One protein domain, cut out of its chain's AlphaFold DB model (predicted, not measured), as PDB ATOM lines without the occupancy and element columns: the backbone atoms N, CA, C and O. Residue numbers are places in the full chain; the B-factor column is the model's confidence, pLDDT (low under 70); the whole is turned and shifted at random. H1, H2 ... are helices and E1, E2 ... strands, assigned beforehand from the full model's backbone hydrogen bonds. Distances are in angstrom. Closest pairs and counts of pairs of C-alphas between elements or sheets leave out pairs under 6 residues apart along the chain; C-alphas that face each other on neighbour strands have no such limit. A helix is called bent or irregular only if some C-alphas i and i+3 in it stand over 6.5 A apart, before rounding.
ATOM      1  N   MET A   1     129.573 235.115  97.699       88.19
ATOM      2  CA  MET A   1     130.608 235.998  97.119       88.19
ATOM      3  C   MET A   1     131.680 236.375  98.134       88.19
ATOM      4  O   MET A   1     132.839 236.204  97.803       88.19
ATOM      5  N   LEU A   2     131.326 236.762  99.371       92.75
ATOM      6  CA  LEU A   2     132.291 237.093 100.441       92.75
ATOM      7  C   LEU A   2     133.423 236.067 100.639       92.75
ATOM      8  O   LEU A   2     134.557 236.453 100.880       92.75
ATOM      9  N   TYR A   3     133.135 234.764 100.516       92.94
ATOM     10  CA  TYR A   3     134.160 233.714 100.593       92.94
ATOM     11  C   TYR A   3     135.225 233.864  99.498       92.94
ATOM     12  O   TYR A   3     136.412 233.835  99.798       92.94
ATOM     13  N   ASN A   4     134.799 234.108  98.255       92.38
ATOM     14  CA  ASN A   4     135.716 234.330  97.139       92.38
ATOM     15  C   ASN A   4     136.528 235.610  97.361       92.38
ATOM     16  O   ASN A   4     137.739 235.575  97.193       92.38
ATOM     17  N   CYS A   5     135.899 236.706  97.803       93.75
ATOM     18  CA  CYS A   5     136.612 237.949  98.131       93.75
ATOM     19  C   CYS A   5     137.724 237.710  99.154       93.75
ATOM     20  O   CYS A   5     138.867 238.070  98.901       93.75
ATOM     21  N   GLN A   6     137.408 237.030 100.256       94.19
ATOM     22  CA  GLN A   6     138.381 236.693 101.292       94.19
ATOM     23  C   GLN A   6     139.510 235.794 100.761       94.19
ATOM     24  O   GLN A   6     140.676 236.030 101.063       94.19
ATOM     25  N   GLY A   7     139.173 234.772  99.965       92.62
ATOM     26  CA  GLY A   7     140.137 233.818  99.418       92.62
ATOM     27  C   GLY A   7     141.098 234.449  98.411       92.62
ATOM     28  O   GLY A   7     142.310 234.323  98.560       92.62
ATOM     29  N   PHE A   8     140.576 235.171  97.417       92.69
ATOM     30  CA  PHE A   8     141.405 235.857  96.422       92.69
ATOM     31  C   PHE A   8     142.253 236.956  97.056       92.69
ATOM     32  O   PHE A   8     143.433 237.055  96.738       92.69
ATOM     33  N   TYR A   9     141.696 237.727  97.994       94.81
ATOM     34  CA  TYR A   9     142.474 238.733  98.709       94.81
ATOM     35  C   TYR A   9     143.638 238.102  99.479       94.81
ATOM     36  O   TYR A   9     144.775 238.533  99.325       94.81
ATOM     37  N   LYS A  10     143.399 236.988 100.184       93.31
ATOM     38  CA  LYS A  10     144.462 236.256 100.886       93.31
ATOM     39  C   LYS A  10     145.562 235.743  99.958       93.31
ATOM     40  O   LYS A  10     146.721 235.711 100.360       93.31
ATOM     41  N   VAL A  11     145.213 235.336  98.738       92.31
ATOM     42  CA  VAL A  11     146.182 234.865  97.736       92.31
ATOM     43  C   VAL A  11     147.041 236.009  97.192       92.31
ATOM     44  O   VAL A  11     148.240 235.812  97.005       92.31
ATOM     45  N   PHE A  12     146.452 237.177  96.927       90.44
ATOM     46  CA  PHE A  12     147.160 238.295  96.295       90.44
ATOM     47  C   PHE A  12     147.874 239.217  97.286       90.44
ATOM     48  O   PHE A  12     149.003 239.618  97.022       90.44
ATOM     49  N   ASP A  13     147.235 239.536  98.409       91.25
ATOM     50  CA  ASP A  13     147.728 240.505  99.393       91.25
ATOM     51  C   ASP A  13     148.397 239.830 100.604       91.25
ATOM     52  O   ASP A  13     149.165 240.439 101.341       91.25
ATOM     53  N   GLY A  14     148.150 238.532 100.812       91.69
ATOM     54  CA  GLY A  14     148.716 237.778 101.933       91.69
ATOM     55  C   GLY A  14     147.997 238.006 103.265       91.69
ATOM     56  O   GLY A  14     148.220 237.235 104.201       91.69
ATOM     57  N   GLU A  15     147.072 238.961 103.342       92.38
ATOM     58  CA  GLU A  15     146.250 239.276 104.514       92.38
ATOM     59  C   GLU A  15     144.768 238.919 104.315       92.38
ATOM     60  O   GLU A  15     144.353 238.398 103.282       92.38
ATOM     61  N   TYR A  16     143.955 239.102 105.355       92.81
ATOM     62  CA  TYR A  16     142.509 238.887 105.289       92.81
ATOM     63  C   TYR A  16     141.777 240.212 105.057       92.81
ATOM     64  O   TYR A  16     141.995 241.158 105.808       92.81
ATOM     65  N   LEU A  17     140.862 240.248 104.078       92.50
ATOM     66  CA  LEU A  17     140.110 241.456 103.698       92.50
ATOM     67  C   LEU A  17     139.236 241.977 104.847       92.50
ATOM     68  O   LEU A  17     138.990 243.169 104.986       92.50
ATOM     69  N   PHE A  18     138.735 241.068 105.679       91.81
ATOM     70  CA  PHE A  18     137.990 241.403 106.886       91.81
ATOM     71  C   PHE A  18     138.128 240.299 107.936       91.81
ATOM     72  O   PHE A  18     138.386 239.134 107.623       91.81
ATOM     73  N   ASN A  19     137.920 240.659 109.204       91.50
ATOM     74  CA  ASN A  19     138.019 239.731 110.328       91.50
ATOM     75  C   ASN A  19     136.645 239.151 110.702       91.50
ATOM     76  O   ASN A  19     135.979 239.626 111.624       91.50
ATOM     77  N   ASN A  20     136.215 238.122 109.970       89.06
ATOM     78  CA  ASN A  20     135.023 237.343 110.288       89.06
ATOM     79  C   ASN A  20     135.273 235.850 110.083       89.06
ATOM     80  O   ASN A  20     135.833 235.441 109.066       89.06
ATOM     81  N   ASP A  21     134.744 235.042 110.997       90.25
ATOM     82  CA  ASP A  21     134.785 233.592 110.870       90.25
ATOM     83  C   ASP A  21     133.834 233.111 109.770       90.25
ATOM     84  O   ASP A  21     132.643 233.452 109.733       90.25
ATOM     85  N   CYS A  22     134.386 232.303 108.869       92.06
ATOM     86  CA  CYS A  22     133.647 231.623 107.819       92.06
ATOM     87  C   CYS A  22     133.293 230.208 108.288       92.06
ATOM     88  O   CYS A  22     134.177 229.421 108.626       92.06
ATOM     89  N   GLU A  23     132.007 229.871 108.293       92.75
ATOM     90  CA  GLU A  23     131.516 228.552 108.685       92.75
ATOM     91  C   GLU A  23     131.170 227.712 107.447       92.75
ATOM     92  O   GLU A  23     130.523 228.185 106.512       92.75
ATOM     93  N   ALA A  24     131.559 226.436 107.449       90.44
ATOM     94  CA  ALA A  24     131.185 225.490 106.401       90.44
ATOM     95  C   ALA A  24     129.776 224.936 106.665       90.44
ATOM     96  O   ALA A  24     129.577 224.122 107.569       90.44
ATOM     97  N   TRP A  25     128.783 225.390 105.898       90.25
ATOM     98  CA  TRP A  25     127.396 224.925 106.000       90.25
ATOM     99  C   TRP A  25     127.022 224.038 104.805       90.25
ATOM    100  O   TRP A  25     127.709 224.004 103.786       90.25
ATOM    101  N   ALA A  26     125.871 223.361 104.885       85.88
ATOM    102  CA  ALA A  26     125.383 222.445 103.843       85.88
ATOM    103  C   ALA A  26     125.202 223.085 102.449       85.88
ATOM    104  O   ALA A  26     125.136 222.383 101.442       85.88
ATOM    105  N   HIS A  27     125.090 224.413 102.375       83.81
ATOM    106  CA  HIS A  27     124.929 225.159 101.123       83.81
ATOM    107  C   HIS A  27     126.147 226.015 100.763       83.81
ATOM    108  O   HIS A  27     126.057 226.868  99.879       83.81
ATOM    109  N   GLY A  28     127.287 225.745 101.399       86.88
ATOM    110  CA  GLY A  28     128.549 226.428 101.160       86.88
ATOM    111  C   GLY A  28     128.977 227.309 102.337       86.88
ATOM    112  O   GLY A  28     128.382 227.245 103.414       86.88
ATOM    113  N   PRO A  29     130.033 228.109 102.139       91.56
ATOM    114  CA  PRO A  29     130.604 228.957 103.176       91.56
ATOM    115  C   PRO A  29     129.650 230.085 103.584       91.56
ATOM    116  O   PRO A  29     129.096 230.789 102.731       91.56
ATOM    117  N   VAL A  30     129.488 230.282 104.893       91.94
ATOM    118  CA  VAL A  30     128.584 231.276 105.482       91.94
ATOM    119  C   VAL A  30     129.316 232.115 106.523       91.94
ATOM    120  O   VAL A  30     129.894 231.596 107.471       91.94
ATOM    121  N   TYR A  31     129.209 233.436 106.395       94.38
ATOM    122  CA  TYR A  31     129.584 234.369 107.456       94.38
ATOM    123  C   TYR A  31     128.374 234.602 108.351       94.38
ATOM    124  O   TYR A  31     127.460 235.352 108.001       94.38
ATOM    125  N   LYS A  32     128.352 233.926 109.502       93.12
ATOM    126  CA  LYS A  32     127.170 233.811 110.365       93.12
ATOM    127  C   LYS A  32     126.563 235.158 110.767       93.12
ATOM    128  O   LYS A  32     125.343 235.304 110.728       93.12
ATOM    129  N   LYS A  33     127.399 236.148 111.100       92.38
ATOM    130  CA  LYS A  33     126.947 237.507 111.453       92.38
ATOM    131  C   LYS A  33     126.133 238.136 110.316       92.38
ATOM    132  O   LYS A  33     124.993 238.525 110.534       92.38
ATOM    133  N   ILE A  34     126.688 238.124 109.103       91.94
ATOM    134  CA  ILE A  34     126.050 238.674 107.899       91.94
ATOM    135  C   ILE A  34     124.783 237.889 107.544       91.94
ATOM    136  O   ILE A  34     123.753 238.475 107.226       91.94
ATOM    137  N   TYR A  35     124.822 236.556 107.639       92.75
ATOM    138  CA  TYR A  35     123.636 235.738 107.392       92.75
ATOM    139  C   TYR A  35     122.492 236.103 108.341       92.75
ATOM    140  O   TYR A  35     121.371 236.300 107.887       92.75
ATOM    141  N   HIS A  36     122.744 236.215 109.646       93.75
ATOM    142  CA  HIS A  36     121.688 236.554 110.600       93.75
ATOM    143  C   HIS A  36     121.125 237.961 110.408       93.75
ATOM    144  O   HIS A  36     119.930 238.144 110.633       93.75
ATOM    145  N   GLU A  37     121.954 238.904 109.968       91.94
ATOM    146  CA  GLU A  37     121.555 240.277 109.660       91.94
ATOM    147  C   GLU A  37     120.579 240.325 108.474       91.94
ATOM    148  O   GLU A  37     119.504 240.906 108.584       91.94
ATOM    149  N   TYR A  38     120.875 239.604 107.385       91.81
ATOM    150  CA  TYR A  38     120.112 239.718 106.134       91.81
ATOM    151  C   TYR A  38     119.194 238.526 105.805       91.81
ATOM    152  O   TYR A  38     118.489 238.552 104.797       91.81
ATOM    153  N   ARG A  39     119.128 237.472 106.633       92.31
ATOM    154  CA  ARG A  39     118.337 236.251 106.334       92.31
ATOM    155  C   ARG A  39     116.855 236.496 106.047       92.31
ATOM    156  O   ARG A  39     116.250 235.690 105.345       92.31
ATOM    157  N   ASN A  40     116.273 237.565 106.591       93.81
ATOM    158  CA  ASN A  40     114.853 237.876 106.418       93.81
ATOM    159  C   ASN A  40     114.521 238.342 104.990       93.81
ATOM    160  O   ASN A  40     113.384 238.178 104.557       93.81
ATOM    161  N   TYR A  41     115.508 238.848 104.243       91.31
ATOM    162  CA  TYR A  41     115.355 239.215 102.831       91.31
ATOM    163  C   TYR A  41     115.230 237.990 101.917       91.31
ATOM    164  O   TYR A  41     114.605 238.046 100.855       91.31
ATOM    165  N   GLY A  42     115.785 236.849 102.336       89.38
ATOM    166  CA  GLY A  42     115.768 235.619 101.554       89.38
ATOM    167  C   GLY A  42     116.479 235.794 100.210       89.38
ATOM    168  O   GLY A  42     117.686 236.009 100.167       89.38
ATOM    169  N   TYR A  43     115.728 235.655  99.115       85.19
ATOM    170  CA  TYR A  43     116.228 235.835  97.744       85.19
ATOM    171  C   TYR A  43     115.982 237.240  97.187       85.19
ATOM    172  O   TYR A  43     116.408 237.528  96.069       85.19
ATOM    173  N   ASN A  44     115.260 238.084  97.926       90.12
ATOM    174  CA  ASN A  44     114.944 239.430  97.479       90.12
ATOM    175  C   ASN A  44     116.163 240.349  97.652       90.12
ATOM    176  O   ASN A  44     116.993 240.102  98.532       90.12
ATOM    177  N   PRO A  45     116.271 241.412  96.838       87.69
ATOM    178  CA  PRO A  45     117.239 242.472  97.074       87.69
ATOM    179  C   PRO A  45     117.108 243.050  98.488       87.69
ATOM    180  O   PRO A  45     116.014 243.104  99.051       87.69
ATOM    181  N   ILE A  46     118.230 243.494  99.051       89.62
ATOM    182  CA  ILE A  46     118.234 244.253 100.301       89.62
ATOM    183  C   ILE A  46     117.839 245.690  99.949       89.62
ATOM    184  O   ILE A  46     118.586 246.381  99.262       89.62
ATOM    185  N   GLU A  47     116.649 246.108 100.376       87.31
ATOM    186  CA  GLU A  47     116.074 247.434 100.081       87.31
ATOM    187  C   GLU A  47     116.320 248.461 101.203       87.31
ATOM    188  O   GLU A  47     115.849 249.596 101.134       87.31
ATOM    189  N   GLU A  48     117.058 248.082 102.249       83.88
ATOM    190  CA  GLU A  48     117.485 249.014 103.290       83.88
ATOM    191  C   GLU A  48     118.394 250.103 102.707       83.88
ATOM    192  O   GLU A  48     119.323 249.829 101.945       83.88
ATOM    193  N   ASN A  49     118.152 251.353 103.113       75.31
ATOM    194  CA  ASN A  49     119.114 252.431 102.914       75.31
ATOM    195  C   ASN A  49     120.296 252.180 103.851       75.31
ATOM    196  O   ASN A  49     120.343 252.694 104.967       75.31
ATOM    197  N   ILE A  50     121.222 251.337 103.402       76.06
ATOM    198  CA  ILE A  50     122.476 251.095 104.100       76.06
ATOM    199  C   ILE A  50     123.274 252.393 104.003       76.06
ATOM    200  O   ILE A  50     123.719 252.783 102.920       76.06
ATOM    201  N   GLU A  51     123.438 253.085 105.131       72.12
ATOM    202  CA  GLU A  51     124.438 254.140 105.231       72.12
ATOM    203  C   GLU A  51     125.806 253.491 105.042       72.12
ATOM    204  O   GLU A  51     126.352 252.835 105.932       72.12
ATOM    205  N   TYR A  52     126.364 253.660 103.846       67.69
ATOM    206  CA  TYR A  52     127.771 253.404 103.622       67.69
ATOM    207  C   TYR A  52     128.535 254.454 104.428       67.69
ATOM    208  O   TYR A  52     128.792 255.564 103.955       67.69
ATOM    209  N   ASN A  53     128.906 254.108 105.665       64.31
ATOM    210  CA  ASN A  53     130.054 254.741 106.307       64.31
ATOM    211  C   ASN A  53     131.162 254.742 105.251       64.31
ATOM    212  O   ASN A  53     131.350 253.710 104.610       64.31
ATOM    213  N   HIS A  54     131.804 255.884 104.988       63.88
ATOM    214  CA  HIS A  54     132.830 256.002 103.947       63.88
ATOM    215  C   HIS A  54     133.949 254.981 104.208       63.88
ATOM    216  O   HIS A  54     134.890 255.245 104.950       63.88
ATOM    217  N   ILE A  55     133.805 253.783 103.643       78.44
ATOM    218  CA  ILE A  55     134.822 252.746 103.639       78.44
ATOM    219  C   ILE A  55     135.704 253.091 102.453       78.44
ATOM    220  O   ILE A  55     135.321 252.922 101.292       78.44
ATOM    221  N   GLU A  56     136.877 253.627 102.754       85.12
ATOM    222  CA  GLU A  56     137.921 253.814 101.761       85.12
ATOM    223  C   GLU A  56     138.633 252.480 101.562       85.12
ATOM    224  O   GLU A  56     139.485 252.088 102.354       85.12
ATOM    225  N   LEU A  57     138.240 251.768 100.506       90.00
ATOM    226  CA  LEU A  57     139.008 250.632 100.011       90.00
ATOM    227  C   LEU A  57     140.317 251.145  99.418       90.00
ATOM    228  O   LEU A  57     140.313 252.083  98.612       90.00
ATOM    229  N   THR A  58     141.411 250.483  99.764       92.50
ATOM    230  CA  THR A  58     142.681 250.618  99.055       92.50
ATOM    231  C   THR A  58     142.514 250.225  97.584       92.50
ATOM    232  O   THR A  58     141.555 249.554  97.187       92.50
ATOM    233  N   GLU A  59     143.460 250.645  96.749       92.62
ATOM    234  CA  GLU A  59     143.447 250.328  95.318       92.62
ATOM    235  C   GLU A  59     143.441 248.811  95.066       92.62
ATOM    236  O   GLU A  59     142.644 248.328  94.265       92.62
ATOM    237  N   ILE A  60     144.237 248.057  95.833       91.25
ATOM    238  CA  ILE A  60     144.344 246.595  95.733       91.25
ATOM    239  C   ILE A  60     143.036 245.911  96.149       91.25
ATOM    240  O   ILE A  60     142.543 245.032  95.442       91.25
ATOM    241  N   GLU A  61     142.435 246.319  97.274       93.88
ATOM    242  CA  GLU A  61     141.145 245.771  97.715       93.88
ATOM    243  C   GLU A  61     140.068 245.987  96.651       93.88
ATOM    244  O   GLU A  61     139.340 245.054  96.303       93.88
ATOM    245  N   ARG A  62     139.995 247.204  96.101       94.19
ATOM    246  CA  ARG A  62     139.039 247.557  95.051       94.19
ATOM    247  C   ARG A  62     139.260 246.729  93.791       94.19
ATOM    248  O   ARG A  62     138.305 246.140  93.297       94.19
ATOM    249  N   GLU A  63     140.494 246.639  93.304       94.44
ATOM    250  CA  GLU A  63     140.818 245.887  92.091       94.44
ATOM    251  C   GLU A  63     140.438 244.407  92.225       94.44
ATOM    252  O   GLU A  63     139.827 243.827  91.322       94.44
ATOM    253  N   ILE A  64     140.746 243.785  93.364       93.50
ATOM    254  CA  ILE A  64     140.410 242.381  93.615       93.50
ATOM    255  C   ILE A  64     138.889 242.193  93.672       93.50
ATOM    256  O   ILE A  64     138.356 241.271  93.047       93.50
ATOM    257  N   ILE A  65     138.172 243.065  94.386       94.38
ATOM    258  CA  ILE A  65     136.709 242.996  94.500       94.38
ATOM    259  C   ILE A  65     136.042 243.194  93.133       94.38
ATOM    260  O   ILE A  65     135.173 242.399  92.768       94.38
ATOM    261  N   ASP A  66     136.464 244.194  92.360       94.94
ATOM    262  CA  ASP A  66     135.909 244.490  91.037       94.94
ATOM    263  C   ASP A  66     136.116 243.310  90.080       94.94
ATOM    264  O   ASP A  66     135.174 242.871  89.413       94.94
ATOM    265  N   ASN A  67     137.311 242.709  90.076       94.19
ATOM    266  CA  ASN A  67     137.585 241.512  89.281       94.19
ATOM    267  C   ASN A  67     136.685 240.334  89.676       94.19
ATOM    268  O   ASN A  67     136.189 239.610  88.809       94.19
ATOM    269  N   ILE A  68     136.423 240.140  90.968       94.31
ATOM    270  CA  ILE A  68     135.511 239.092  91.438       94.31
ATOM    271  C   ILE A  68     134.079 239.372  90.994       94.31
ATOM    272  O   ILE A  68     133.399 238.451  90.544       94.31
ATOM    273  N   ILE A  69     133.611 240.616  91.083       93.56
ATOM    274  CA  ILE A  69     132.265 240.994  90.637       93.56
ATOM    275  C   ILE A  69     132.119 240.743  89.134       93.56
ATOM    276  O   ILE A  69     131.141 240.122  88.715       93.56
ATOM    277  N   ILE A  70     133.106 241.146  88.329       95.56
ATOM    278  CA  ILE A  70     133.093 240.963  86.871       95.56
ATOM    279  C   ILE A  70     133.047 239.476  86.495       95.56
ATOM    280  O   ILE A  70     132.277 239.086  85.618       95.56
ATOM    281  N   ASN A  71     133.842 238.634  87.158       93.19
ATOM    282  CA  ASN A  71     133.992 237.229  86.769       93.19
ATOM    283  C   ASN A  71     132.981 236.284  87.436       93.19
ATOM    284  O   ASN A  71     132.614 235.267  86.847       93.19
ATOM    285  N   LEU A  72     132.543 236.590  88.660       93.12
ATOM    286  CA  LEU A  72     131.690 235.713  89.468       93.12
ATOM    287  C   LEU A  72     130.299 236.289  89.760       93.12
ATOM    288  O   LEU A  72     129.402 235.527  90.127       93.12
ATOM    289  N   GLY A  73     130.088 237.595  89.585       90.31
ATOM    290  CA  GLY A  73     128.814 238.261  89.874       90.31
ATOM    291  C   GLY A  73     127.656 237.817  88.976       90.31
ATOM    292  O   GLY A  73     126.495 237.977  89.343       90.31
ATOM    293  N   CYS A  74     127.948 237.195  87.829       91.56
ATOM    294  CA  CYS A  74     126.939 236.612  86.942       91.56
ATOM    295  C   CYS A  74     126.341 235.293  87.471       91.56
ATOM    296  O   CYS A  74     125.301 234.845  86.981       91.56
ATOM    297  N   TYR A  75     126.968 234.659  88.468       90.88
ATOM    298  CA  TYR A  75     126.503 233.396  89.032       90.88
ATOM    299  C   TYR A  75     125.597 233.612  90.244       90.88
ATOM    300  O   TYR A  75     125.907 234.355  91.173       90.88
ATOM    301  N   SER A  76     124.493 232.864  90.296       87.75
ATOM    302  CA  SER A  76     123.648 232.823  91.493       87.75
ATOM    303  C   SER A  76     124.402 232.262  92.707       87.75
ATOM    304  O   SER A  76     125.290 231.417  92.566       87.75
ATOM    305  N   GLY A  77     123.968 232.625  93.920       84.25
ATOM    306  CA  GLY A  77     124.539 232.085  95.162       84.25
ATOM    307  C   GLY A  77     124.555 230.551  95.220       84.25
ATOM    308  O   GLY A  77     125.509 229.963  95.720       84.25
ATOM    309  N   LYS A  78     123.559 229.884  94.615       86.12
ATOM    310  CA  LYS A  78     123.512 228.417  94.491       86.12
ATOM    311  C   LYS A  78     124.634 227.862  93.609       86.12
ATOM    312  O   LYS A  78     125.162 226.793  93.906       86.12
ATOM    313  N   ILE A  79     124.963 228.541  92.511       88.56
ATOM    314  CA  ILE A  79     126.058 228.134  91.618       88.56
ATOM    315  C   ILE A  79     127.397 228.364  92.317       88.56
ATOM    316  O   ILE A  79     128.205 227.442  92.367       88.56
ATOM    317  N   LEU A  80     127.582 229.534  92.933       87.12
ATOM    318  CA  LEU A  80     128.788 229.844  93.701       87.12
ATOM    319  C   LEU A  80     129.020 228.825  94.823       87.12
ATOM    320  O   LEU A  80     130.115 228.295  94.943       87.12
ATOM    321  N   GLY A  81     127.980 228.465  95.581       84.94
ATOM    322  CA  GLY A  81     128.090 227.432  96.613       84.94
ATOM    323  C   GLY A  81     128.480 226.058  96.055       84.94
ATOM    324  O   GLY A  81     129.209 225.317  96.698       84.94
ATOM    325  N   LYS A  82     128.053 225.686  94.842       86.50
ATOM    326  CA  LYS A  82     128.498 224.428  94.208       86.50
ATOM    327  C   LYS A  82     129.964 224.469  93.776       86.50
ATOM    328  O   LYS A  82     130.636 223.444  93.864       86.50
ATOM    329  N   MET A  83     130.441 225.625  93.311       85.44
ATOM    330  CA  MET A  83     131.849 225.814  92.953       85.44
ATOM    331  C   MET A  83     132.748 225.556  94.165       85.44
ATOM    332  O   MET A  83     133.668 224.755  94.049       85.44
ATOM    333  N   THR A  84     132.396 226.074  95.348       82.56
ATOM    334  CA  THR A  84     133.207 225.870  96.564       82.56
ATOM    335  C   THR A  84     133.236 224.417  97.039       82.56
ATOM    336  O   THR A  84     134.223 223.976  97.604       82.56
ATOM    337  N   HIS A  85     132.185 223.627  96.794       79.12
ATOM    338  CA  HIS A  85     132.219 222.180  97.070       79.12
ATOM    339  C   HIS A  85     133.097 221.395  96.084       79.12
ATOM    340  O   HIS A  85     133.436 220.245  96.349       79.12
ATOM    341  N   SER A  86     133.398 221.983  94.924       78.19
ATOM    342  CA  SER A  86     134.206 221.366  93.867       78.19
ATOM    343  C   SER A  86     135.682 221.771  93.953       78.19
ATOM    344  O   SER A  86     136.512 221.188  93.253       78.19
ATOM    345  N   GLU A  87     136.011 222.756  94.794       76.44
ATOM    346  CA  GLU A  87     137.384 223.114  95.142       76.44
ATOM    347  C   GLU A  87     138.017 221.944  95.906       76.44
ATOM    348  O   GLU A  87     137.448 221.414  96.863       76.44
ATOM    349  N   LYS A  88     139.171 221.473  95.424       59.62
ATOM    350  CA  LYS A  88     139.923 220.410  96.098       59.62
ATOM    351  C   LYS A  88     140.557 220.983  97.377       59.62
ATOM    352  O   LYS A  88     140.998 222.130  97.317       59.62
ATOM    353  N   PRO A  89     140.616 220.209  98.478       56.94
ATOM    354  CA  PRO A  89     141.367 220.590  99.672       56.94
ATOM    355  C   PRO A  89     142.839 220.880  99.372       56.94
ATOM    356  O   PRO A  89     143.392 220.213  98.460       56.94
TER     357      PRO A  89
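AT A GLANCE: This is residues 1 to 89 of the 89 residues of the protein "DUF4065 domain-containing protein" of Clostridium botulinum (UniProt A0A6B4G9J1). A small two-stranded hairpin, E1 and E2, packs with the first turns of H1 and with H4, while H3 crosses H1 away from the hairpin. H2 leads away from the end of E2, and from it a long loop, residues 42 to 58, swings round to H3, with residues 47 to 56 sticking out. The printed part has 89 residues, with four named helices and two named strands in the order H1, E1, E2, H2, H3, H4; the sheet, order E1 - E2, is antiparallel and the class is mostly helix. The whole is compact, with a radius of gyration of the C-alphas of 13.8 A and spans of 38 by 33 by 25 A.

IN THESE COORDINATES: E1 is residues 22 to 25, 9.3 A long, and E2 residues 28 to 31, 10.2 A. H1, residues 2 to 13, begins at C-alpha 2 (132.291, 237.093, 100.441) and is 15.8 A long. H2, residues 32 to 41, spans 15.0 A and is irregular: C-alphas 37 and 40 are 7.8 A apart. H3, residues 59 to 72, is the longest helix at 19.6 A. H4, residues 77 to 86, spans 14.5 A and ends at C-alpha 86 (134.206, 221.366, 93.867).

HOW THE PARTS SIT: In the hairpin E1 and E2, N 23 and O 30 are within hydrogen-bond range at 2.8 A. The closest C-alphas of E2 and H4, Gly 28 and Gly 81, are 4.7 A apart; those of H1 and E2, Tyr 3 and Pro 29, 6.5 A. H1 and H3 touch, closest at the C-alphas of Cys 5 and Ile 65, 6.2 A, at a steep tilt of 48 degrees, opposite ways. H1 and H4 are near each other, with 5 pairs of C-alphas within 10 A. H2 touches no helix. Each O i to N i+4 pair is within hydrogen-bond range in H1, H3 and H4, but 4 of 6 in H2.

THE WHOLE: The C-alphas farthest apart, Asn 49 and Pro 89, are 39.0 A apart. The printed part has no cut; the link from H2 to H3 is long, with 17 residues. The mean pLDDT of the printed part is 88.2; residues 52 to 54 and 88 to 89 are under 70.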